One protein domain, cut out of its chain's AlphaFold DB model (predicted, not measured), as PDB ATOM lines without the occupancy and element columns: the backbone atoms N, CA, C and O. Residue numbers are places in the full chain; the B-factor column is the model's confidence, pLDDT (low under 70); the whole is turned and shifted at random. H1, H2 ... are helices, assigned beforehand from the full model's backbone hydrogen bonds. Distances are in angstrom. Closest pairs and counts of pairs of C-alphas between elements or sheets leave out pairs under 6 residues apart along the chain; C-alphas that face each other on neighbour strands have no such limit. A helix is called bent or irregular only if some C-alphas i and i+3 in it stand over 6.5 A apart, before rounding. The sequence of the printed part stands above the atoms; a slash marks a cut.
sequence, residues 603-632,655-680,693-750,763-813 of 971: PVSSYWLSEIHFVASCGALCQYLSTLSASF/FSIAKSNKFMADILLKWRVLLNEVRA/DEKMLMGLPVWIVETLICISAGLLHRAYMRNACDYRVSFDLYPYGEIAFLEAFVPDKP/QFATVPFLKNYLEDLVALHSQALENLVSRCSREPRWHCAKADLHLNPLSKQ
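Overview. This is residues 603 to 632, 655 to 680, 693 to 750 and 763 to 813 of the 971 residues of an uncharacterized protein of Bremia lactucae (UniProt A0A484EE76). Two long helices side by side, H1 and H2, cover one side of a core in which H3 and the kinked H5 cross; H4 packs on H3, and H6 packs on H5 and H4 on the side away from H1 and H2. The printed part has 165 residues with six named helices, H1 to H6 in chain order, and no named strand: all helix. It is compact, with a radius of gyration of the C-alphas of 15.4 A and spans of 45 by 37 by 34 A.

Arrangement. H1, residues 606 to 632, touches H2, residues 657 to 680, at a shallow tilt of 20 degrees, opposite ways; the closest C-alphas, of Phe 614 and Lys 670, are 5.3 A apart. With residues 618 to 622 alone, H1 only just touches H3, residues 702 to 721, with 3 pairs of C-alphas within 8 A, the closest those of Cys 618 and Ile 704, 7.2 A. H4, residues 734 to 745, touches H3 at a steep tilt of 55 degrees (Gly 714 and Ala 740, closest C-alphas, 4.1 A). H5, residues 766 to 791, touches H3 at 42 degrees, a steep tilt, closest at C-alphas 709 and 781, 5.4 A. H5 also touches H2, closest at C-alphas 776 and 668, 6.4 A. H6, residues 796 to 807, touches residues 785 to 789 of H5, closest at C-alphas 798 and 789, 5.7 A, and residues 735 to 736 of H4, closest at C-alphas 797 and 735, 4.8 A. Every O i to N i+4 pair is within hydrogen-bond range in H2, H3 and H6, against 22 of 23 in H1, 5 of 8 in H4 and 20 of 22 in H5.

Along the chain. H1 begins at C-alpha 606 (182.519, 149.965, 263.058) and measures 40.5 A; H2 measures 34.2 A, H3 28.6 A and H5 31.3 A. H4 and H5 are irregular: C-alphas 735 and 738 are 9.4 A apart, C-alphas 772 and 775 8.1 A, and H5 has a kink of 76 degrees near residue 773. H6 ends at C-alpha 807 (168.240, 149.646, 226.431).

Size, cuts and confidence. Residues 633 to 654, 681 to 692 and 751 to 762 are not printed, with C-alpha gaps of 11.2, 12.2 and 14.6 A. The link from H3 to H4 is long, and that from H5 to H6 tight. Residues under pLDDT 70 include 603 to 606, 628 to 632 and 693 to 699.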
ATOM      1  N   PRO A 603     185.294 145.126 271.052       51.41
ATOM      2  CA  PRO A 603     184.902 146.152 270.086       51.41
ATOM      3  C   PRO A 603     185.818 146.067 268.845       51.41
ATOM      4  O   PRO A 603     187.019 146.326 268.918       51.41
ATOM      5  N   VAL A 604     185.255 145.706 267.697       53.59
ATOM      6  CA  VAL A 604     185.971 145.702 266.410       53.59
ATOM      7  C   VAL A 604     185.577 146.967 265.634       53.59
ATOM      8  O   VAL A 604     184.606 147.626 266.010       53.59
ATOM      9  N   SER A 605     186.346 147.372 264.618       60.38
ATOM     10  CA  SER A 605     186.047 148.553 263.790       60.38
ATOM     11  C   SER A 605     184.568 148.591 263.369       60.38
ATOM     12  O   SER A 605     183.990 147.553 263.038       60.38
ATOM     13  N   SER A 606     183.946 149.781 263.396       67.31
ATOM     14  CA  SER A 606     182.519 149.965 263.058       67.31
ATOM     15  C   SER A 606     182.174 149.349 261.701       67.31
ATOM     16  O   SER A 606     181.203 148.608 261.593       67.31
ATOM     17  N   TYR A 607     183.074 149.533 260.734       70.94
ATOM     18  CA  TYR A 607     183.005 148.954 259.398       70.94
ATOM     19  C   TYR A 607     182.897 147.415 259.397       70.94
ATOM     20  O   TYR A 607     182.041 146.848 258.719       70.94
ATOM     21  N   TRP A 608     183.716 146.712 260.190       68.88
ATOM     22  CA  TRP A 608     183.711 145.243 260.224       68.88
ATOM     23  C   TRP A 608     182.447 144.680 260.879       68.88
ATOM     24  O   TRP A 608     181.896 143.674 260.432       68.88
ATOM     25  N   LEU A 609     181.953 145.352 261.924       74.81
ATOM     26  CA  LEU A 609     180.701 144.983 262.579       74.81
ATOM     27  C   LEU A 609     179.510 145.150 261.620       74.81
ATOM     28  O   LEU A 609     178.649 144.270 261.542       74.81
ATOM     29  N   SER A 610     179.484 146.244 260.855       76.31
ATOM     30  CA  SER A 610     178.480 146.482 259.816       76.31
ATOM     31  C   SER A 610     178.547 145.444 258.692       76.31
ATOM     32  O   SER A 610     177.496 144.978 258.244       76.31
ATOM     33  N   GLU A 611     179.750 145.020 258.285       75.88
ATOM     34  CA  GLU A 611     179.953 143.983 257.262       75.88
ATOM     35  C   GLU A 611     179.402 142.624 257.733       75.88
ATOM     36  O   GLU A 611     178.618 141.996 257.021       75.88
ATOM     37  N   ILE A 612     179.687 142.209 258.975       77.06
ATOM     38  CA  ILE A 612     179.125 140.969 259.548       77.06
ATOM     39  C   ILE A 612     177.605 141.032 259.643       77.06
ATOM     40  O   ILE A 612     176.935 140.059 259.295       77.06
ATOM     41  N   HIS A 613     177.042 142.153 260.106       82.00
ATOM     42  CA  HIS A 613     175.590 142.299 260.190       82.00
ATOM     43  C   HIS A 613     174.927 142.170 258.819       82.00
ATOM     44  O   HIS A 613     173.925 141.471 258.700       82.00
ATOM     45  N   PHE A 614     175.498 142.792 257.788       85.75
ATOM     46  CA  PHE A 614     174.994 142.686 256.424       85.75
ATOM     47  C   PHE A 614     175.054 141.242 255.891       85.75
ATOM     48  O   PHE A 614     174.047 140.728 255.395       85.75
ATOM     49  N   VAL A 615     176.191 140.554 256.049       81.56
ATOM     50  CA  VAL A 615     176.354 139.160 255.595       81.56
ATOM     51  C   VAL A 615     175.443 138.201 256.371       81.56
ATOM     52  O   VAL A 615     174.852 137.300 255.774       81.56
ATOM     53  N   ALA A 616     175.261 138.410 257.677       83.81
ATOM     54  CA  ALA A 616     174.350 137.611 258.496       83.81
ATOM     55  C   ALA A 616     172.881 137.783 258.067       83.81
ATOM     56  O   ALA A 616     172.161 136.787 257.968       83.81
ATOM     57  N   SER A 617     172.445 139.009 257.747       85.81
ATOM     58  CA  SER A 617     171.098 139.267 257.212       85.81
ATOM     59  C   SER A 617     170.887 138.602 255.843       85.81
ATOM     60  O   SER A 617     169.829 138.016 255.606       85.81
ATOM     61  N   CYS A 618     171.905 138.602 254.971       85.12
ATOM     62  CA  CYS A 618     171.870 137.844 253.713       85.12
ATOM     63  C   CYS A 618     171.742 136.332 253.972       85.12
ATOM     64  O   CYS A 618     170.915 135.659 253.359       85.12
ATOM     65  N   GLY A 619     172.503 135.806 254.935       80.44
ATOM     66  CA  GLY A 619     172.428 134.412 255.370       80.44
ATOM     67  C   GLY A 619     171.046 133.991 255.866       80.44
ATOM     68  O   GLY A 619     170.560 132.922 255.493       80.44
ATOM     69  N   ALA A 620     170.380 134.843 256.651       85.19
ATOM     70  CA  ALA A 620     169.031 134.589 257.160       85.19
ATOM     71  C   ALA A 620     167.992 134.471 256.030       85.19
ATOM     72  O   ALA A 620     167.150 133.567 256.048       85.19
ATOM     73  N   LEU A 621     168.087 135.326 255.005       85.38
ATOM     74  CA  LEU A 621     167.263 135.222 253.798       85.38
ATOM     75  C   LEU A 621     167.529 133.906 253.050       85.38
ATOM     76  O   LEU A 621     166.593 133.191 252.691       85.38
ATOM     77  N   CYS A 622     168.798 133.541 252.857       81.25
ATOM     78  CA  CYS A 622     169.172 132.297 252.185       81.25
ATOM     79  C   CYS A 622     168.719 131.043 252.957       81.25
ATOM     80  O   CYS A 622     168.294 130.060 252.340       81.25
ATOM     81  N   GLN A 623     168.761 131.061 254.294       81.06
ATOM     82  CA  GLN A 623     168.204 129.999 255.141       81.06
ATOM     83  C   GLN A 623     166.681 129.895 254.982       81.06
ATOM     84  O   GLN A 623     166.158 128.790 254.820       81.06
ATOM     85  N   TYR A 624     165.969 131.026 254.956       81.31
ATOM     86  CA  TYR A 624     164.528 131.047 254.698       81.31
ATOM     87  C   TYR A 624     164.189 130.417 253.337       81.31
ATOM     88  O   TYR A 624     163.365 129.507 253.276       81.31
ATOM     89  N   LEU A 625     164.889 130.782 252.263       78.25
ATOM     90  CA  LEU A 625     164.675 130.176 250.939       78.25
ATOM     91  C   LEU A 625     165.041 128.683 250.904       78.25
ATOM     92  O   LEU A 625     164.338 127.876 250.297       78.25
ATOM     93  N   SER A 626     166.094 128.286 251.619       74.81
ATOM     94  CA  SER A 626     166.502 126.878 251.714       74.81
ATOM     95  C   SER A 626     165.450 126.018 252.425       74.81
ATOM     96  O   SER A 626     165.183 124.897 251.989       74.81
ATOM     97  N   THR A 627     164.802 126.531 253.478       72.38
ATOM     98  CA  THR A 627     163.732 125.795 254.187       72.38
ATOM     99  C   THR A 627     162.489 125.573 253.317       72.38
ATOM    100  O   THR A 627     161.846 124.532 253.440       72.38
ATOM    101  N   LEU A 628     162.208 126.479 252.376       68.50
ATOM    102  CA  LEU A 628     161.145 126.327 251.376       68.50
ATOM    103  C   LEU A 628     161.469 125.261 250.311       68.50
ATOM    104  O   LEU A 628     160.574 124.577 249.825       68.50
ATOM    105  N   SER A 629     162.747 125.075 249.965       58.00
ATOM    106  CA  SER A 629     163.170 124.019 249.028       58.00
ATOM    107  C   SER A 629     163.117 122.612 249.648       58.00
ATOM    108  O   SER A 629     162.731 121.644 248.989       58.00
ATOM    109  N   ALA A 630     163.428 122.491 250.944       53.41
ATOM    110  CA  ALA A 630     163.414 121.220 251.670       53.41
ATOM    111  C   ALA A 630     161.989 120.685 251.915       53.41
ATOM    112  O   ALA A 630     161.778 119.469 251.931       53.41
ATOM    113  N   SER A 631     160.997 121.573 252.057       47.12
ATOM    114  CA  SER A 631     159.590 121.189 252.232       47.12
ATOM    115  C   SER A 631     158.970 120.598 250.954       47.12
ATOM    116  O   SER A 631     158.159 119.675 251.047       47.12
ATOM    117  N   PHE A 632     159.410 121.031 249.764       41.09
ATOM    118  CA  PHE A 632     158.963 120.492 248.470       41.09
ATOM    119  C   PHE A 632     159.466 119.062 248.192       41.09
ATOM    120  O   PHE A 632     158.718 118.227 247.680       41.09
ATOM    121  N   PHE A 655     155.757 129.957 251.024       78.06
ATOM    122  CA  PHE A 655     156.444 131.214 250.735       78.06
ATOM    123  C   PHE A 655     155.493 132.400 250.956       78.06
ATOM    124  O   PHE A 655     154.411 132.467 250.376       78.06
ATOM    125  N   SER A 656     155.916 133.363 251.777       84.00
ATOM    126  CA  SER A 656     155.180 134.602 252.032       84.00
ATOM    127  C   SER A 656     155.983 135.821 251.584       84.00
ATOM    128  O   SER A 656     157.101 136.045 252.055       84.00
ATOM    129  N   ILE A 657     155.362 136.658 250.747       84.75
ATOM    130  CA  ILE A 657     155.937 137.927 250.278       84.75
ATOM    131  C   ILE A 657     156.249 138.888 251.437       84.75
ATOM    132  O   ILE A 657     157.281 139.547 251.433       84.75
ATOM    133  N   ALA A 658     155.413 138.924 252.481       84.50
ATOM    134  CA  ALA A 658     155.636 139.787 253.644       84.50
ATOM    135  C   ALA A 658     156.879 139.364 254.448       84.50
ATOM    136  O   ALA A 658     157.628 140.214 254.927       84.50
ATOM    137  N   LYS A 659     157.136 138.050 254.550       84.50
ATOM    138  CA  LYS A 659     158.356 137.523 255.179       84.50
ATOM    139  C   LYS A 659     159.596 137.839 254.340       84.50
ATOM    140  O   LYS A 659     160.592 138.272 254.911       84.50
ATOM    141  N   SER A 660     159.525 137.693 253.014       86.62
ATOM    142  CA  SER A 660     160.637 138.065 252.124       86.62
ATOM    143  C   SER A 660     160.957 139.564 252.199       86.62
ATOM    144  O   SER A 660     162.098 139.942 252.467       86.62
ATOM    145  N   ASN A 661     159.935 140.426 252.124       89.88
ATOM    146  CA  ASN A 661     160.080 141.878 252.285       89.88
ATOM    147  C   ASN A 661     160.714 142.261 253.626       89.88
ATOM    148  O   ASN A 661     161.483 143.215 253.689       89.88
ATOM    149  N   LYS A 662     160.410 141.532 254.708       89.56
ATOM    150  CA  LYS A 662     161.017 141.763 256.023       89.56
ATOM    151  C   LYS A 662     162.522 141.483 256.018       89.56
ATOM    152  O   LYS A 662     163.281 142.303 256.526       89.56
ATOM    153  N   PHE A 663     162.953 140.369 255.426       89.38
ATOM    154  CA  PHE A 663     164.379 140.061 255.276       89.38
ATOM    155  C   PHE A 663     165.080 141.057 254.346       89.38
ATOM    156  O   PHE A 663     166.138 141.576 254.692       89.38
ATOM    157  N   MET A 664     164.461 141.398 253.212       90.75
ATOM    158  CA  MET A 664     165.002 142.399 252.290       90.75
ATOM    159  C   MET A 664     165.092 143.792 252.923       90.75
ATOM    160  O   MET A 664     166.068 144.496 252.688       90.75
ATOM    161  N   ALA A 665     164.132 144.190 253.761       89.00
ATOM    162  CA  ALA A 665     164.189 145.458 254.492       89.00
ATOM    163  C   ALA A 665     165.379 145.506 255.458       89.00
ATOM    164  O   ALA A 665     166.065 146.525 255.525       89.00
ATOM    165  N   ASP A 666     165.641 144.412 256.180       89.75
ATOM    166  CA  ASP A 666     166.797 144.315 257.076       89.75
ATOM    167  C   ASP A 666     168.118 144.385 256.291       89.75
ATOM    168  O   ASP A 666     168.993 145.182 256.628       89.75
ATOM    169  N   ILE A 667     168.222 143.652 255.176       89.56
ATOM    170  CA  ILE A 667     169.396 143.681 254.288       89.56
ATOM    171  C   ILE A 667     169.646 145.092 253.747       89.56
ATOM    172  O   ILE A 667     170.762 145.591 253.867       89.56
ATOM    173  N   LEU A 668     168.626 145.760 253.196       89.38
ATOM    174  CA  LEU A 668     168.764 147.111 252.637       89.38
ATOM    175  C   LEU A 668     169.148 148.135 253.710       89.38
ATOM    176  O   LEU A 668     169.974 149.011 253.461       89.38
ATOM    177  N   LEU A 669     168.607 148.005 254.925       89.25
ATOM    178  CA  LEU A 669     168.947 148.893 256.033       89.25
ATOM    179  C   LEU A 669     170.402 148.702 256.488       89.25
ATOM    180  O   LEU A 669     171.113 149.691 256.678       89.25
ATOM    181  N   LYS A 670     170.868 147.454 256.622       87.31
ATOM    182  CA  LYS A 670     172.269 147.145 256.960       87.31
ATOM    183  C   LYS A 670     173.236 147.538 255.849       87.31
ATOM    184  O   LYS A 670     174.294 148.091 256.138       87.31
ATOM    185  N   TRP A 671     172.845 147.341 254.596       85.69
ATOM    186  CA  TRP A 671     173.611 147.766 253.429       85.69
ATOM    187  C   TRP A 671     173.763 149.289 253.365       85.69
ATOM    188  O   TRP A 671     174.867 149.796 253.180       85.69
ATOM    189  N   ARG A 672     172.688 150.042 253.633       85.75
ATOM    190  CA  ARG A 672     172.735 151.508 253.714       85.75
ATOM    191  C   ARG A 672     173.676 151.996 254.825       85.75
ATOM    192  O   ARG A 672     174.385 152.980 254.631       85.75
ATOM    193  N   VAL A 673     173.684 151.335 255.987       84.62
ATOM    194  CA  VAL A 673     174.619 151.654 257.086       84.62
ATOM    195  C   VAL A 673     176.066 151.417 256.649       84.62
ATOM    196  O   VAL A 673     176.885 152.320 256.791       84.62
ATOM    197  N   LEU A 674     176.346 150.265 256.039       79.38
ATOM    198  CA  LEU A 674     177.669 149.909 255.522       79.38
ATOM    199  C   LEU A 674     178.180 150.920 254.476       79.38
ATOM    200  O   LEU A 674     179.313 151.393 254.567       79.38
ATOM    201  N   LEU A 675     177.333 151.298 253.513       78.69
ATOM    202  CA  LEU A 675     177.665 152.292 252.483       78.69
ATOM    203  C   LEU A 675     177.991 153.665 253.084       78.69
ATOM    204  O   LEU A 675     178.927 154.336 252.650       78.69
ATOM    205  N   ASN A 676     177.236 154.089 254.099       81.56
ATOM    206  CA  ASN A 676     177.479 155.364 254.771       81.56
ATOM    207  C   ASN A 676     178.800 155.374 255.554       81.56
ATOM    208  O   ASN A 676     179.438 156.423 255.622       81.56
ATOM    209  N   GLU A 677     179.214 154.237 256.119       76.12
ATOM    210  CA  GLU A 677     180.504 154.099 256.806       76.12
ATOM    211  C   GLU A 677     181.681 154.156 255.824       76.12
ATOM    212  O   GLU A 677     182.633 154.893 256.064       76.12
ATOM    213  N   VAL A 678     181.585 153.507 254.659       70.50
ATOM    214  CA  VAL A 678     182.644 153.598 253.632       70.50
ATOM    215  C   VAL A 678     182.733 154.976 252.999       70.50
ATOM    216  O   VAL A 678     183.834 155.486 252.793       70.50
ATOM    217  N   ARG A 679     181.595 155.638 252.774       71.00
ATOM    218  CA  ARG A 679     181.580 157.036 252.325       71.00
ATOM    219  C   ARG A 679     182.115 158.001 253.394       71.00
ATOM    220  O   ARG A 679     182.480 159.131 253.070       71.00
ATOM    221  N   ALA A 680     182.122 157.610 254.669       67.38
ATOM    222  CA  ALA A 680     182.735 158.398 255.734       67.38
ATOM    223  C   ALA A 680     184.266 158.245 255.744       67.38
ATOM    224  O   ALA A 680     184.947 159.257 255.909       67.38
ATOM    225  N   ASP A 693     182.486 151.699 245.933       48.22
ATOM    226  CA  ASP A 693     181.176 151.066 246.148       48.22
ATOM    227  C   ASP A 693     181.097 149.674 245.474       48.22
ATOM    228  O   ASP A 693     180.511 148.741 246.026       48.22
ATOM    229  N   GLU A 694     181.794 149.476 244.345       50.66
ATOM    230  CA  GLU A 694     181.894 148.190 243.625       50.66
ATOM    231  C   GLU A 694     182.547 147.068 244.459       50.66
ATOM    232  O   GLU A 694     182.210 145.894 244.320       50.66
ATOM    233  N   LYS A 695     183.461 147.398 245.380       54.97
ATOM    234  CA  LYS A 695     184.270 146.402 246.110       54.97
ATOM    235  C   LYS A 695     183.518 145.658 247.219       54.97
ATOM    236  O   LYS A 695     184.051 144.679 247.740       54.97
ATOM    237  N   MET A 696     182.308 146.081 247.589       61.03
ATOM    238  CA  MET A 696     181.580 145.506 248.730       61.03
ATOM    239  C   MET A 696     180.922 144.160 248.421       61.03
ATOM    240  O   MET A 696     181.131 143.183 249.138       61.03
ATOM    241  N   LEU A 697     180.150 144.075 247.332       67.44
ATOM    242  CA  LEU A 697     179.495 142.822 246.928       67.44
ATOM    243  C   LEU A 697     180.500 141.795 246.377       67.44
ATOM    244  O   LEU A 697     180.193 140.605 246.316       67.44
ATOM    245  N   MET A 698     181.723 142.224 246.039       62.34
ATOM    246  CA  MET A 698     182.835 141.333 245.683       62.34
ATOM    247  C   MET A 698     183.222 140.383 246.826       62.34
ATOM    248  O   MET A 698     183.679 139.274 246.550       62.34
ATOM    249  N   GLY A 699     183.015 140.786 248.086       64.12
ATOM    250  CA  GLY A 699     183.268 139.948 249.264       64.12
ATOM    251  C   GLY A 699     182.187 138.893 249.533       64.12
ATOM    252  O   GLY A 699     182.422 137.939 250.266       64.12
ATOM    253  N   LEU A 700     181.000 139.007 248.934       72.19
ATOM    254  CA  LEU A 700     179.957 137.993 249.087       72.19
ATOM    255  C   LEU A 700     180.172 136.815 248.121       72.19
ATOM    256  O   LEU A 700     180.614 137.021 246.990       72.19
ATOM    257  N   PRO A 701     179.798 135.580 248.491       74.44
ATOM    258  CA  PRO A 701     179.678 134.476 247.540       74.44
ATOM    259  C   PRO A 701     178.747 134.818 246.364       74.44
ATOM    260  O   PRO A 701     177.700 135.437 246.556       74.44
ATOM    261  N   VAL A 702     179.103 134.377 245.149       76.81
ATOM    262  CA  VAL A 702     178.365 134.685 243.900       76.81
ATOM    263  C   VAL A 702     176.879 134.333 244.008       76.81
ATOM    264  O   VAL A 702     176.030 135.145 243.663       76.81
ATOM    265  N   TRP A 703     176.562 133.157 244.551       76.12
ATOM    266  CA  TRP A 703     175.190 132.657 244.668       76.12
ATOM    267  C   TRP A 703     174.305 133.514 245.598       76.12
ATOM    268  O   TRP A 703     173.087 133.572 245.418       76.12
ATOM    269  N   ILE A 704     174.895 134.218 246.574       79.62
ATOM    270  CA  ILE A 704     174.163 135.171 247.427       79.62
ATOM    271  C   ILE A 704     173.821 136.416 246.620       79.62
ATOM    272  O   ILE A 704     172.680 136.871 246.651       79.62
ATOM    273  N   VAL A 705     174.787 136.944 245.865       84.38
ATOM    274  CA  VAL A 705     174.571 138.108 244.995       84.38
ATOM    275  C   VAL A 705     173.533 137.786 243.912       84.38
ATOM    276  O   VAL A 705     172.642 138.599 243.678       84.38
ATOM    277  N   GLU A 706     173.570 136.577 243.337       82.44
ATOM    278  CA  GLU A 706     172.533 136.053 242.433       82.44
ATOM    279  C   GLU A 706     171.154 136.030 243.116       82.44
ATOM    280  O   GLU A 706     170.177 136.546 242.586       82.44
ATOM    281  N   THR A 707     171.063 135.537 244.349       83.38
ATOM    282  CA  THR A 707     169.787 135.524 245.085       83.38
ATOM    283  C   THR A 707     169.239 136.943 245.313       83.38
ATOM    284  O   THR A 707     168.050 137.196 245.103       83.38
ATOM    285  N   LEU A 708     170.100 137.888 245.706       89.00
ATOM    286  CA  LEU A 708     169.725 139.284 245.956       89.00
ATOM    287  C   LEU A 708     169.262 140.000 244.684       89.00
ATOM    288  O   LEU A 708     168.274 140.743 244.718       89.00
ATOM    289  N   ILE A 709     169.943 139.779 243.555       89.44
ATOM    290  CA  ILE A 709     169.537 140.395 242.293       89.44
ATOM    291  C   ILE A 709     168.207 139.811 241.801       89.44
ATOM    292  O   ILE A 709     167.331 140.568 241.392       89.44
ATOM    293  N   CYS A 710     167.990 138.499 241.931       86.44
ATOM    294  CA  CYS A 710     166.744 137.869 241.494       86.44
ATOM    295  C   CYS A 710     165.537 138.367 242.299       86.44
ATOM    296  O   CYS A 710     164.493 138.690 241.730       86.44
ATOM    297  N   ILE A 711     165.689 138.498 243.621       88.31
ATOM    298  CA  ILE A 711     164.625 139.027 244.483       88.31
ATOM    299  C   ILE A 711     164.380 140.507 244.202       88.31
ATOM    300  O   ILE A 711     163.227 140.922 244.070       88.31
ATOM    301  N   SER A 712     165.437 141.312 244.060       92.25
ATOM    302  CA  SER A 712     165.271 142.735 243.749       92.25
ATOM    303  C   SER A 712     164.625 142.962 242.380       92.25
ATOM    304  O   SER A 712     163.713 143.785 242.288       92.25
ATOM    305  N   ALA A 713     164.978 142.183 241.354       89.31
ATOM    306  CA  ALA A 713     164.331 142.210 240.042       89.31
ATOM    307  C   ALA A 713     162.830 141.873 240.129       89.31
ATOM    308  O   ALA A 713     161.992 142.618 239.609       89.31
ATOM    309  N   GLY A 714     162.472 140.802 240.849       89.06
ATOM    310  CA  GLY A 714     161.076 140.412 241.072       89.06
ATOM    311  C   GLY A 714     160.266 141.473 241.829       89.06
ATOM    312  O   GLY A 714     159.147 141.811 241.429       89.06
ATOM    313  N   LEU A 715     160.846 142.072 242.874       91.00
ATOM    314  CA  LEU A 715     160.217 143.146 243.651       91.00
ATOM    315  C   LEU A 715     160.057 144.442 242.846       91.00
ATOM    316  O   LEU A 715     159.015 145.093 242.955       91.00
ATOM    317  N   LEU A 716     161.031 144.806 242.007       90.94
ATOM    318  CA  LEU A 716     160.931 145.956 241.098       90.94
ATOM    319  C   LEU A 716     159.823 145.750 240.059       90.94
ATOM    320  O   LEU A 716     159.012 146.652 239.825       90.94
ATOM    321  N   HIS A 717     159.731 144.550 239.485       89.75
ATOM    322  CA  HIS A 717     158.660 144.204 238.556       89.75
ATOM    323  C   HIS A 717     157.284 144.221 239.244       89.75
ATOM    324  O   HIS A 717     156.327 144.799 238.718       89.75
ATOM    325  N   ARG A 718     157.179 143.680 240.468       89.38
ATOM    326  CA  ARG A 718     155.965 143.775 241.301       89.38
ATOM    327  C   ARG A 718     155.588 145.231 241.582       89.38
ATOM    328  O   ARG A 718     154.412 145.588 241.484       89.38
ATOM    329  N   ALA A 719     156.564 146.076 241.911       86.75
ATOM    330  CA  ALA A 719     156.354 147.497 242.177       86.75
ATOM    331  C   ALA A 719     155.755 148.216 240.965       86.75
ATOM    332  O   ALA A 719     154.811 148.999 241.108       86.75
ATOM    333  N   TYR A 720     156.276 147.916 239.776       86.62
ATOM    334  CA  TYR A 720     155.783 148.462 238.519       86.62
ATOM    335  C   TYR A 720     154.362 147.974 238.202       86.62
ATOM    336  O   TYR A 720     153.474 148.794 237.980       86.62
ATOM    337  N   MET A 721     154.099 146.667 238.305       84.69
ATOM    338  CA  MET A 721     152.768 146.072 238.074       84.69
ATOM    339  C   MET A 721     151.683 146.615 239.017       84.69
ATOM    340  O   MET A 721     150.509 146.696 238.654       84.69
ATOM    341  N   ARG A 722     152.058 146.999 240.243       82.12
ATOM    342  CA  ARG A 722     151.149 147.581 241.245       82.12
ATOM    343  C   ARG A 722     151.027 149.108 241.157       82.12
ATOM    344  O   ARG A 722     150.344 149.683 242.002       82.12
ATOM    345  N   ASN A 723     151.662 149.763 240.178       80.50
ATOM    346  CA  ASN A 723     151.765 151.227 240.083       80.50
ATOM    347  C   ASN A 723     152.303 151.884 241.374       80.50
ATOM    348  O   ASN A 723     151.932 153.006 241.714       80.50
ATOM    349  N   ALA A 724     153.164 151.175 242.109       78.12
ATOM    350  CA  ALA A 724     153.796 151.636 243.347       78.12
ATOM    351  C   ALA A 724     155.262 152.064 243.130       78.12
ATOM    352  O   ALA A 724     155.991 152.285 244.095       78.12
ATOM    353  N   CYS A 725     155.699 152.145 241.870       78.94
ATOM    354  CA  CYS A 725     157.060 152.463 241.465       78.94
ATOM    355  C   CYS A 725     157.111 153.800 240.717       78.94
ATOM    356  O   CYS A 725     156.453 153.963 239.689       78.94
ATOM    357  N   ASP A 726     157.946 154.725 241.192       80.06
ATOM    358  CA  ASP A 726     158.249 155.978 240.486       80.06
ATOM    359  C   ASP A 726     159.272 155.785 239.351       80.06
ATOM    360  O   ASP A 726     159.543 156.726 238.599       80.06
ATOM    361  N   TYR A 727     159.844 154.584 239.214       82.44
ATOM    362  CA  TYR A 727     160.781 154.210 238.156       82.44
ATOM    363  C   TYR A 727     160.069 153.493 237.006       82.44
ATOM    364  O   TYR A 727     159.050 152.822 237.190       82.44
ATOM    365  N   ARG A 728     160.612 153.634 235.795       80.75
ATOM    366  CA  ARG A 728     160.206 152.816 234.646       80.75
ATOM    367  C   ARG A 728     160.948 151.487 234.715       80.75
ATOM    368  O   ARG A 728     162.171 151.480 234.666       80.75
ATOM    369  N   VAL A 729     160.208 150.389 234.837       82.81
ATOM    370  CA  VAL A 729     160.763 149.031 234.856       82.81
ATOM    371  C   VAL A 729     160.298 148.332 233.585       82.81
ATOM    372  O   VAL A 729     159.109 148.074 233.414       82.81
ATOM    373  N   SER A 730     161.228 148.081 232.670       78.75
ATOM    374  CA  SER A 730     160.955 147.404 231.396       78.75
ATOM    375  C   SER A 730     162.143 146.536 230.986       78.75
ATOM    376  O   SER A 730     162.719 146.709 229.910       78.75
ATOM    377  N   PHE A 731     162.519 145.641 231.898       82.56
ATOM    378  CA  PHE A 731     163.450 144.540 231.675       82.56
ATOM    379  C   PHE A 731     162.716 143.207 231.855       82.56
ATOM    380  O   PHE A 731     161.643 143.163 232.467       82.56
ATOM    381  N   ASP A 732     163.277 142.136 231.306       80.50
ATOM    382  CA  ASP A 732     162.685 140.800 231.368       80.50
ATOM    383  C   ASP A 732     163.130 140.059 232.633       80.50
ATOM    384  O   ASP A 732     164.239 140.254 233.128       80.50
ATOM    385  N   LEU A 733     162.256 139.212 233.172       83.25
ATOM    386  CA  LEU A 733     162.542 138.408 234.361       83.25
ATOM    387  C   LEU A 733     163.238 137.085 234.022       83.25
ATOM    388  O   LEU A 733     163.819 136.475 234.918       83.25
ATOM    389  N   TYR A 734     163.220 136.654 232.756       78.81
ATOM    390  CA  TYR A 734     163.819 135.384 232.338       78.81
ATOM    391  C   TYR A 734     165.293 135.210 232.762       78.81
ATOM    392  O   TYR A 734     165.604 134.177 233.361       78.81
ATOM    393  N   PRO A 735     166.189 136.212 232.600       79.12
ATOM    394  CA  PRO A 735     167.580 136.090 233.047       79.12
ATOM    395  C   PRO A 735     167.745 135.863 234.559       79.12
ATOM    396  O   PRO A 735     168.740 135.287 234.993       79.12
ATOM    397  N   TYR A 736     166.764 136.297 235.357       78.19
ATOM    398  CA  TYR A 736     166.773 136.246 236.821       78.19
ATOM    399  C   TYR A 736     166.124 134.965 237.386       78.19
ATOM    400  O   TYR A 736     166.155 134.726 238.593       78.19
ATOM    401  N   GLY A 737     165.548 134.109 236.538       77.69
ATOM    402  CA  GLY A 737     165.072 132.781 236.929       77.69
ATOM    403  C   GLY A 737     163.868 132.751 237.884       77.69
ATOM    404  O   GLY A 737     163.172 133.740 238.119       77.69
ATOM    405  N   GLU A 738     163.591 131.565 238.430       76.25
ATOM    406  CA  GLU A 738     162.326 131.235 239.110       76.25
ATOM    407  C   GLU A 738     162.048 132.059 240.374       76.25
ATOM    408  O   GLU A 738     160.897 132.406 240.640       76.25
ATOM    409  N   ILE A 739     163.086 132.418 241.137       79.25
ATOM    410  CA  ILE A 739     162.942 133.226 242.360       79.25
ATOM    411  C   ILE A 739     162.377 134.609 242.018       79.25
ATOM    412  O   ILE A 739     161.497 135.107 242.720       79.25
ATOM    413  N   ALA A 740     162.822 135.210 240.911       79.44
ATOM    414  CA  ALA A 740     162.320 136.504 240.466       79.44
ATOM    415  C   ALA A 740     160.849 136.423 240.032       79.44
ATOM    416  O   ALA A 740     160.060 137.311 240.357       79.44
ATOM    417  N   PHE A 741     160.449 135.336 239.360       78.12
ATOM    418  CA  PHE A 741     159.044 135.081 239.021       78.12
ATOM    419  C   PHE A 741     158.175 134.868 240.266       78.12
ATOM    420  O   PHE A 741     157.080 135.432 240.356       78.12
ATOM    421  N   LEU A 742     158.663 134.099 241.241       82.69
ATOM    422  CA  LEU A 742     157.989 133.891 242.522       82.69
ATOM    423  C   LEU A 742     157.751 135.243 243.216       82.69
ATOM    424  O   LEU A 742     156.612 135.604 243.526       82.69
ATOM    425  N   GLU A 743     158.803 136.043 243.367       84.81
ATOM    426  CA  GLU A 743     158.729 137.381 243.956       84.81
ATOM    427  C   GLU A 743     157.829 138.325 243.157       84.81
ATOM    428  O   GLU A 743     157.078 139.094 243.751       84.81
ATOM    429  N   ALA A 744     157.803 138.252 241.827       85.38
ATOM    430  CA  ALA A 744     156.970 139.125 241.003       85.38
ATOM    431  C   ALA A 744     155.465 138.806 241.097       85.38
ATOM    432  O   ALA A 744     154.649 139.734 241.130       85.38
ATOM    433  N   PHE A 745     155.086 137.521 241.160       85.69
ATOM    434  CA  PHE A 745     153.701 137.083 240.912       85.69
ATOM    435  C   PHE A 745     152.979 136.423 242.098       85.69
ATOM    436  O   PHE A 745     151.765 136.219 242.023       85.69
ATOM    437  N   VAL A 746     153.657 136.129 243.215       84.38
ATOM    438  CA  VAL A 746     153.012 135.547 244.413       84.38
ATOM    439  C   VAL A 746     151.850 136.413 244.945       84.38
ATOM    440  O   VAL A 746     152.010 137.629 245.101       84.38
ATOM    441  N   PRO A 747     150.685 135.825 245.275       77.12
ATOM    442  CA  PRO A 747     149.554 136.565 245.829       77.12
ATOM    443  C   PRO A 747     149.830 137.068 247.258       77.12
ATOM    444  O   PRO A 747     150.379 136.352 248.083       77.12
ATOM    445  N   ASP A 748     149.365 138.276 247.597       67.00
ATOM    446  CA  ASP A 748     149.540 138.882 248.935       67.00
ATOM    447  C   ASP A 748     148.643 138.248 250.039       67.00
ATOM    448  O   ASP A 748     148.472 138.833 251.109       67.00
ATOM    449  N   LYS A 749     147.998 137.093 249.798       58.72
ATOM    450  CA  LYS A 749     147.044 136.499 250.758       58.72
ATOM    451  C   LYS A 749     147.781 135.759 251.886       58.72
ATOM    452  O   LYS A 749     148.685 134.986 251.586       58.72
ATOM    453  N   PRO A 750     147.368 135.906 253.160       50.47
ATOM    454  CA  PRO A 750     147.807 134.992 254.207       50.47
ATOM    455  C   PRO A 750     147.201 133.593 253.969       50.47
ATOM    456  O   PRO A 750     146.071 133.506 253.465       50.47
ATOM    457  N   GLN A 763     153.489 146.611 258.033       69.75
ATOM    458  CA  GLN A 763     154.564 147.485 257.541       69.75
ATOM    459  C   GLN A 763     155.415 146.837 256.438       69.75
ATOM    460  O   GLN A 763     156.054 147.551 255.670       69.75
ATOM    461  N   PHE A 764     155.392 145.504 256.336       75.81
ATOM    462  CA  PHE A 764     156.135 144.732 255.333       75.81
ATOM    463  C   PHE A 764     155.243 144.235 254.190       75.81
ATOM    464  O   PHE A 764     155.687 143.487 253.317       75.81
ATOM    465  N   ALA A 765     153.988 144.689 254.148       79.31
ATOM    466  CA  ALA A 765     153.176 144.574 252.951       79.31
ATOM    467  C   ALA A 765     153.866 145.287 251.775       79.31
ATOM    468  O   ALA A 765     154.568 146.286 251.950       79.31
ATOM    469  N   THR A 766     153.630 144.784 250.563       79.75
ATOM    470  CA  THR A 766     154.298 145.214 249.327       79.75
ATOM    471  C   THR A 766     154.341 146.740 249.154       79.75
ATOM    472  O   THR A 766     155.400 147.306 248.908       79.75
ATOM    473  N   VAL A 767     153.212 147.439 249.321       81.19
ATOM    474  CA  VAL A 767     153.137 148.895 249.081       81.19
ATOM    475  C   VAL A 767     153.894 149.717 250.147       81.19
ATOM    476  O   VAL A 767     154.702 150.563 249.761       81.19
ATOM    477  N   PRO A 768     153.697 149.495 251.465       83.25
ATOM    478  CA  PRO A 768     154.508 150.136 252.507       83.25
ATOM    479  C   PRO A 768     156.016 149.894 252.383       83.25
ATOM    480  O   PRO A 768     156.790 150.839 252.539       83.25
ATOM    481  N   PHE A 769     156.431 148.662 252.068       86.31
ATOM    482  CA  PHE A 769     157.840 148.313 251.878       86.31
ATOM    483  C   PHE A 769     158.465 149.127 250.737       86.31
ATOM    484  O   PHE A 769     159.457 149.831 250.941       86.31
ATOM    485  N   LEU A 770     157.838 149.104 249.557       84.06
ATOM    486  CA  LEU A 770     158.349 149.802 248.377       84.06
ATOM    487  C   LEU A 770     158.471 151.309 248.614       84.06
ATOM    488  O   LEU A 770     159.481 151.904 248.263       84.06
ATOM    489  N   LYS A 771     157.505 151.931 249.298       84.06
ATOM    490  CA  LYS A 771     157.569 153.370 249.594       84.06
ATOM    491  C   LYS A 771     158.815 153.771 250.401       84.06
ATOM    492  O   LYS A 771     159.296 154.889 250.244       84.06
ATOM    493  N   ASN A 772     159.319 152.883 251.257       85.31
ATOM    494  CA  ASN A 772     160.430 153.179 252.164       85.31
ATOM    495  C   ASN A 772     161.805 152.767 251.612       85.31
ATOM    496  O   ASN A 772     162.807 153.358 252.017       85.31
ATOM    497  N   TYR A 773     161.854 151.774 250.718       87.62
ATOM    498  CA  TYR A 773     163.103 151.114 250.313       87.62
ATOM    499  C   TYR A 773     163.352 151.072 248.794       87.62
ATOM    500  O   TYR A 773     164.359 150.519 248.365       87.62
ATOM    501  N   LEU A 774     162.482 151.656 247.959       87.62
ATOM    502  CA  LEU A 774     162.602 151.577 246.493       87.62
ATOM    503  C   LEU A 774     163.926 152.134 245.942       87.62
ATOM    504  O   LEU A 774     164.480 151.554 245.017       87.62
ATOM    505  N   GLU A 775     164.440 153.242 246.485       87.06
ATOM    506  CA  GLU A 775     165.707 153.823 246.010       87.06
ATOM    507  C   GLU A 775     166.906 152.922 246.323       87.06
ATOM    508  O   GLU A 775     167.729 152.687 245.438       87.06
ATOM    509  N   ASP A 776     166.969 152.356 247.535       88.31
ATOM    510  CA  ASP A 776     168.022 151.396 247.880       88.31
ATOM    511  C   ASP A 776     167.885 150.116 247.048       88.31
ATOM    512  O   ASP A 776     168.885 149.543 246.635       88.31
ATOM    513  N   LEU A 777     166.655 149.670 246.768       90.06
ATOM    514  CA  LEU A 777     166.404 148.470 245.971       90.06
ATOM    515  C   LEU A 777     166.930 148.620 244.535       90.06
ATOM    516  O   LEU A 777     167.551 147.698 244.012       90.06
ATOM    517  N   VAL A 778     166.711 149.784 243.911       89.69
ATOM    518  CA  VAL A 778     167.250 150.101 242.576       89.69
ATOM    519  C   VAL A 778     168.778 150.152 242.607       89.69
ATOM    520  O   VAL A 778     169.422 149.583 241.727       89.69
ATOM    521  N   ALA A 779     169.363 150.792 243.624       87.94
ATOM    522  CA  ALA A 779     170.815 150.875 243.764       87.94
ATOM    523  C   ALA A 779     171.452 149.489 243.976       87.94
ATOM    524  O   ALA A 779     172.445 149.170 243.323       87.94
ATOM    525  N   LEU A 780     170.852 148.650 244.830       89.94
ATOM    526  CA  LEU A 780     171.315 147.286 245.087       89.94
ATOM    527  C   LEU A 780     171.260 146.449 243.808       89.94
ATOM    528  O   LEU A 780     172.218 145.747 243.507       89.94
ATOM    529  N   HIS A 781     170.165 146.542 243.048       91.69
ATOM    530  CA  HIS A 781     169.991 145.796 241.804       91.69
ATOM    531  C   HIS A 781     171.072 146.140 240.770       91.69
ATOM    532  O   HIS A 781     171.730 145.239 240.248       91.69
ATOM    533  N   SER A 782     171.294 147.432 240.499       88.88
ATOM    534  CA  SER A 782     172.305 147.869 239.526       88.88
ATOM    535  C   SER A 782     173.720 147.458 239.946       88.88
ATOM    536  O   SER A 782     174.449 146.884 239.139       88.88
ATOM    537  N   GLN A 783     174.086 147.658 241.219       87.56
ATOM    538  CA  GLN A 783     175.410 147.268 241.719       87.56
ATOM    539  C   GLN A 783     175.599 145.747 241.747       87.56
ATOM    540  O   GLN A 783     176.679 145.253 241.427       87.56
ATOM    541  N   ALA A 784     174.574 144.977 242.120       87.69
ATOM    542  CA  ALA A 784     174.643 143.519 242.098       87.69
ATOM    543  C   ALA A 784     174.842 142.991 240.673       87.69
ATOM    544  O   ALA A 784     175.636 142.072 240.475       87.69
ATOM    545  N   LEU A 785     174.189 143.602 239.678       88.88
ATOM    546  CA  LEU A 785     174.335 143.207 238.280       88.88
ATOM    547  C   LEU A 785     175.740 143.470 237.745       88.88
ATOM    548  O   LEU A 785     176.342 142.577 237.152       88.88
ATOM    549  N   GLU A 786     176.281 144.666 237.975       88.00
ATOM    550  CA  GLU A 786     177.645 145.015 237.557       88.00
ATOM    551  C   GLU A 786     178.678 144.071 238.187       88.00
ATOM    552  O   GLU A 786     179.578 143.580 237.498       88.00
ATOM    553  N   ASN A 787     178.486 143.725 239.463       84.69
ATOM    554  CA  ASN A 787     179.318 142.753 240.168       84.69
ATOM    555  C   ASN A 787     179.191 141.327 239.615       84.69
ATOM    556  O   ASN A 787     180.184 140.604 239.537       84.69
ATOM    557  N   LEU A 788     177.995 140.890 239.223       81.38
ATOM    558  CA  LEU A 788     177.813 139.567 238.620       81.38
ATOM    559  C   LEU A 788     178.402 139.502 237.211       81.38
ATOM    560  O   LEU A 788     179.058 138.520 236.883       81.38
ATOM    561  N   VAL A 789     178.257 140.551 236.403       86.25
ATOM    562  CA  VAL A 789     178.863 140.608 235.064       86.25
ATOM    563  C   VAL A 789     180.395 140.615 235.149       86.25
ATOM    564  O   VAL A 789     181.052 139.951 234.346       86.25
ATOM    565  N   SER A 790     180.978 141.315 236.129       85.19
ATOM    566  CA  SER A 790     182.436 141.360 236.307       85.19
ATOM    567  C   SER A 790     183.013 140.032 236.815       85.19
ATOM    568  O   SER A 790     184.063 139.595 236.339       85.19
ATOM    569  N   ARG A 791     182.320 139.351 237.738       78.88
ATOM    570  CA  ARG A 791     182.764 138.069 238.326       78.88
ATOM    571  C   ARG A 791     182.434 136.857 237.459       78.88
ATOM    572  O   ARG A 791     183.195 135.891 237.443       78.88
ATOM    573  N   CYS A 792     181.314 136.904 236.749       79.62
ATOM    574  CA  CYS A 792     180.765 135.816 235.944       79.62
ATOM    575  C   CYS A 792     180.632 136.242 234.478       79.62
ATOM    576  O   CYS A 792     179.585 136.077 233.860       79.62
ATOM    577  N   SER A 793     181.720 136.746 233.892       81.19
ATOM    578  CA  SER A 793     181.737 137.260 232.513       81.19
ATOM    579  C   SER A 793     181.406 136.225 231.432       81.19
ATOM    580  O   SER A 793     181.127 136.603 230.299       81.19
ATOM    581  N   ARG A 794     181.429 134.929 231.766       81.62
ATOM    582  CA  ARG A 794     181.069 133.821 230.868       81.62
ATOM    583  C   ARG A 794     179.589 133.438 230.917       81.62
ATOM    584  O   ARG A 794     179.167 132.615 230.115       81.62
ATOM    585  N   GLU A 795     178.818 133.999 231.842       79.56
ATOM    586  CA  GLU A 795     177.409 133.660 232.020       79.56
ATOM    587  C   GLU A 795     176.523 134.560 231.136       79.56
ATOM    588  O   GLU A 795     176.475 135.774 231.359       79.56
ATOM    589  N   PRO A 796     175.792 134.012 230.146       81.94
ATOM    590  CA  PRO A 796     175.028 134.819 229.193       81.94
ATOM    591  C   PRO A 796     173.844 135.552 229.840       81.94
ATOM    592  O   PRO A 796     173.514 136.663 229.421       81.94
ATOM    593  N   ARG A 797     173.241 134.987 230.899       84.12
ATOM    594  CA  ARG A 797     172.087 135.575 231.608       84.12
ATOM    595  C   ARG A 797     172.367 137.002 232.085       84.12
ATOM    596  O   ARG A 797     171.565 137.905 231.855       84.12
ATOM    597  N   TRP A 798     173.529 137.231 232.698       86.81
ATOM    598  CA  TRP A 798     173.876 138.545 233.247       86.81
ATOM    599  C   TRP A 798     174.152 139.585 232.162       86.81
ATOM    600  O   TRP A 798     173.820 140.756 232.339       86.81
ATOM    601  N   HIS A 799     174.680 139.162 231.012       88.25
ATOM    602  CA  HIS A 799     174.837 140.040 229.852       88.25
ATOM    603  C   HIS A 799     173.486 140.425 229.237       88.25
ATOM    604  O   HIS A 799     173.297 141.596 228.914       88.25
ATOM    605  N   CYS A 800     172.512 139.506 229.169       87.44
ATOM    606  CA  CYS A 800     171.134 139.836 228.773       87.44
ATOM    607  C   CYS A 800     170.480 140.833 229.743       87.44
ATOM    608  O   CYS A 800     169.918 141.839 229.315       87.44
ATOM    609  N   ALA A 801     170.595 140.597 231.053       87.44
ATOM    610  CA  ALA A 801     170.079 141.508 232.075       87.44
ATOM    611  C   ALA A 801     170.722 142.906 231.994       87.44
ATOM    612  O   ALA A 801     170.036 143.924 232.115       87.44
ATOM    613  N   LYS A 802     172.036 142.975 231.739       91.25
ATOM    614  CA  LYS A 802     172.757 144.238 231.525       91.25
ATOM    615  C   LYS A 802     172.284 144.952 230.258       91.25
ATOM    616  O   LYS A 802     172.047 146.159 230.291       91.25
ATOM    617  N   ALA A 803     172.092 144.208 229.170       91.31
ATOM    618  CA  ALA A 803     171.577 144.740 227.915       91.31
ATOM    619  C   ALA A 803     170.187 145.373 228.087       91.31
ATOM    620  O   ALA A 803     169.939 146.465 227.573       91.31
ATOM    621  N   ASP A 804     169.310 144.738 228.871       89.19
ATOM    622  CA  ASP A 804     167.978 145.264 229.179       89.19
ATOM    623  C   ASP A 804     168.031 146.627 229.866       89.19
ATOM    624  O   ASP A 804     167.289 147.536 229.491       89.19
ATOM    625  N   LEU A 805     168.916 146.778 230.855       89.56
ATOM    626  CA  LEU A 805     169.087 148.040 231.574       89.56
ATOM    627  C   LEU A 805     169.743 149.120 230.708       89.56
ATOM    628  O   LEU A 805     169.395 150.289 230.842       89.56
ATOM    629  N   HIS A 806     170.657 148.764 229.804       89.62
ATOM    630  CA  HIS A 806     171.221 149.722 228.847       89.62
ATOM    631  C   HIS A 806     170.166 150.216 227.847       89.62
ATOM    632  O   HIS A 806     170.090 151.413 227.543       89.62
ATOM    633  N   LEU A 807     169.314 149.307 227.358       87.69
ATOM    634  CA  LEU A 807     168.240 149.646 226.431       87.69
ATOM    635  C   LEU A 807     167.144 150.469 227.121       87.69
ATOM    636  O   LEU A 807     166.656 151.447 226.546       87.69
ATOM    637  N   ASN A 808     166.776 150.073 228.340       86.38
ATOM    638  CA  ASN A 808     165.728 150.678 229.150       86.38
ATOM    639  C   ASN A 808     166.210 150.894 230.600       86.38
ATOM    640  O   ASN A 808     165.920 150.079 231.482       86.38
ATOM    641  N   PRO A 809     166.911 152.004 230.880       85.31
ATOM    642  CA  PRO A 809     167.465 152.247 232.206       85.31
ATOM    643  C   PRO A 809     166.373 152.511 233.245       85.31
ATOM    644  O   PRO A 809     165.340 153.124 232.956       85.31
ATOM    645  N   LEU A 810     166.648 152.110 234.490       84.38
ATOM    646  CA  LEU A 810     165.808 152.389 235.656       84.38
ATOM    647  C   LEU A 810     165.846 153.885 235.999       84.38
ATOM    648  O   LEU A 810     166.571 154.325 236.889       84.38
ATOM    649  N   SER A 811     165.047 154.691 235.297       81.00
ATOM    650  CA  SER A 811     164.936 156.132 235.534       81.00
ATOM    651  C   SER A 811     163.590 156.510 236.156       81.00
ATOM    652  O   SER A 811     162.549 155.909 235.865       81.00
ATOM    653  N   LYS A 812     163.586 157.556 236.993       80.31
ATOM    654  CA  LYS A 812     162.345 158.129 237.537       80.31
ATOM    655  C   LYS A 812     161.473 158.650 236.388       80.31
ATOM    656  O   LYS A 812     161.973 159.326 235.492       80.31
ATOM    657  N   GLN A 813     160.163 158.399 236.427       69.81
ATOM    658  CA  GLN A 813     159.217 158.657 235.326       69.81
ATOM    659  C   GLN A 813     159.196 160.108 234.804       69.81
ATOM    660  O   GLN A 813     158.786 160.331 233.663       69.81
TER     661      GLN A 813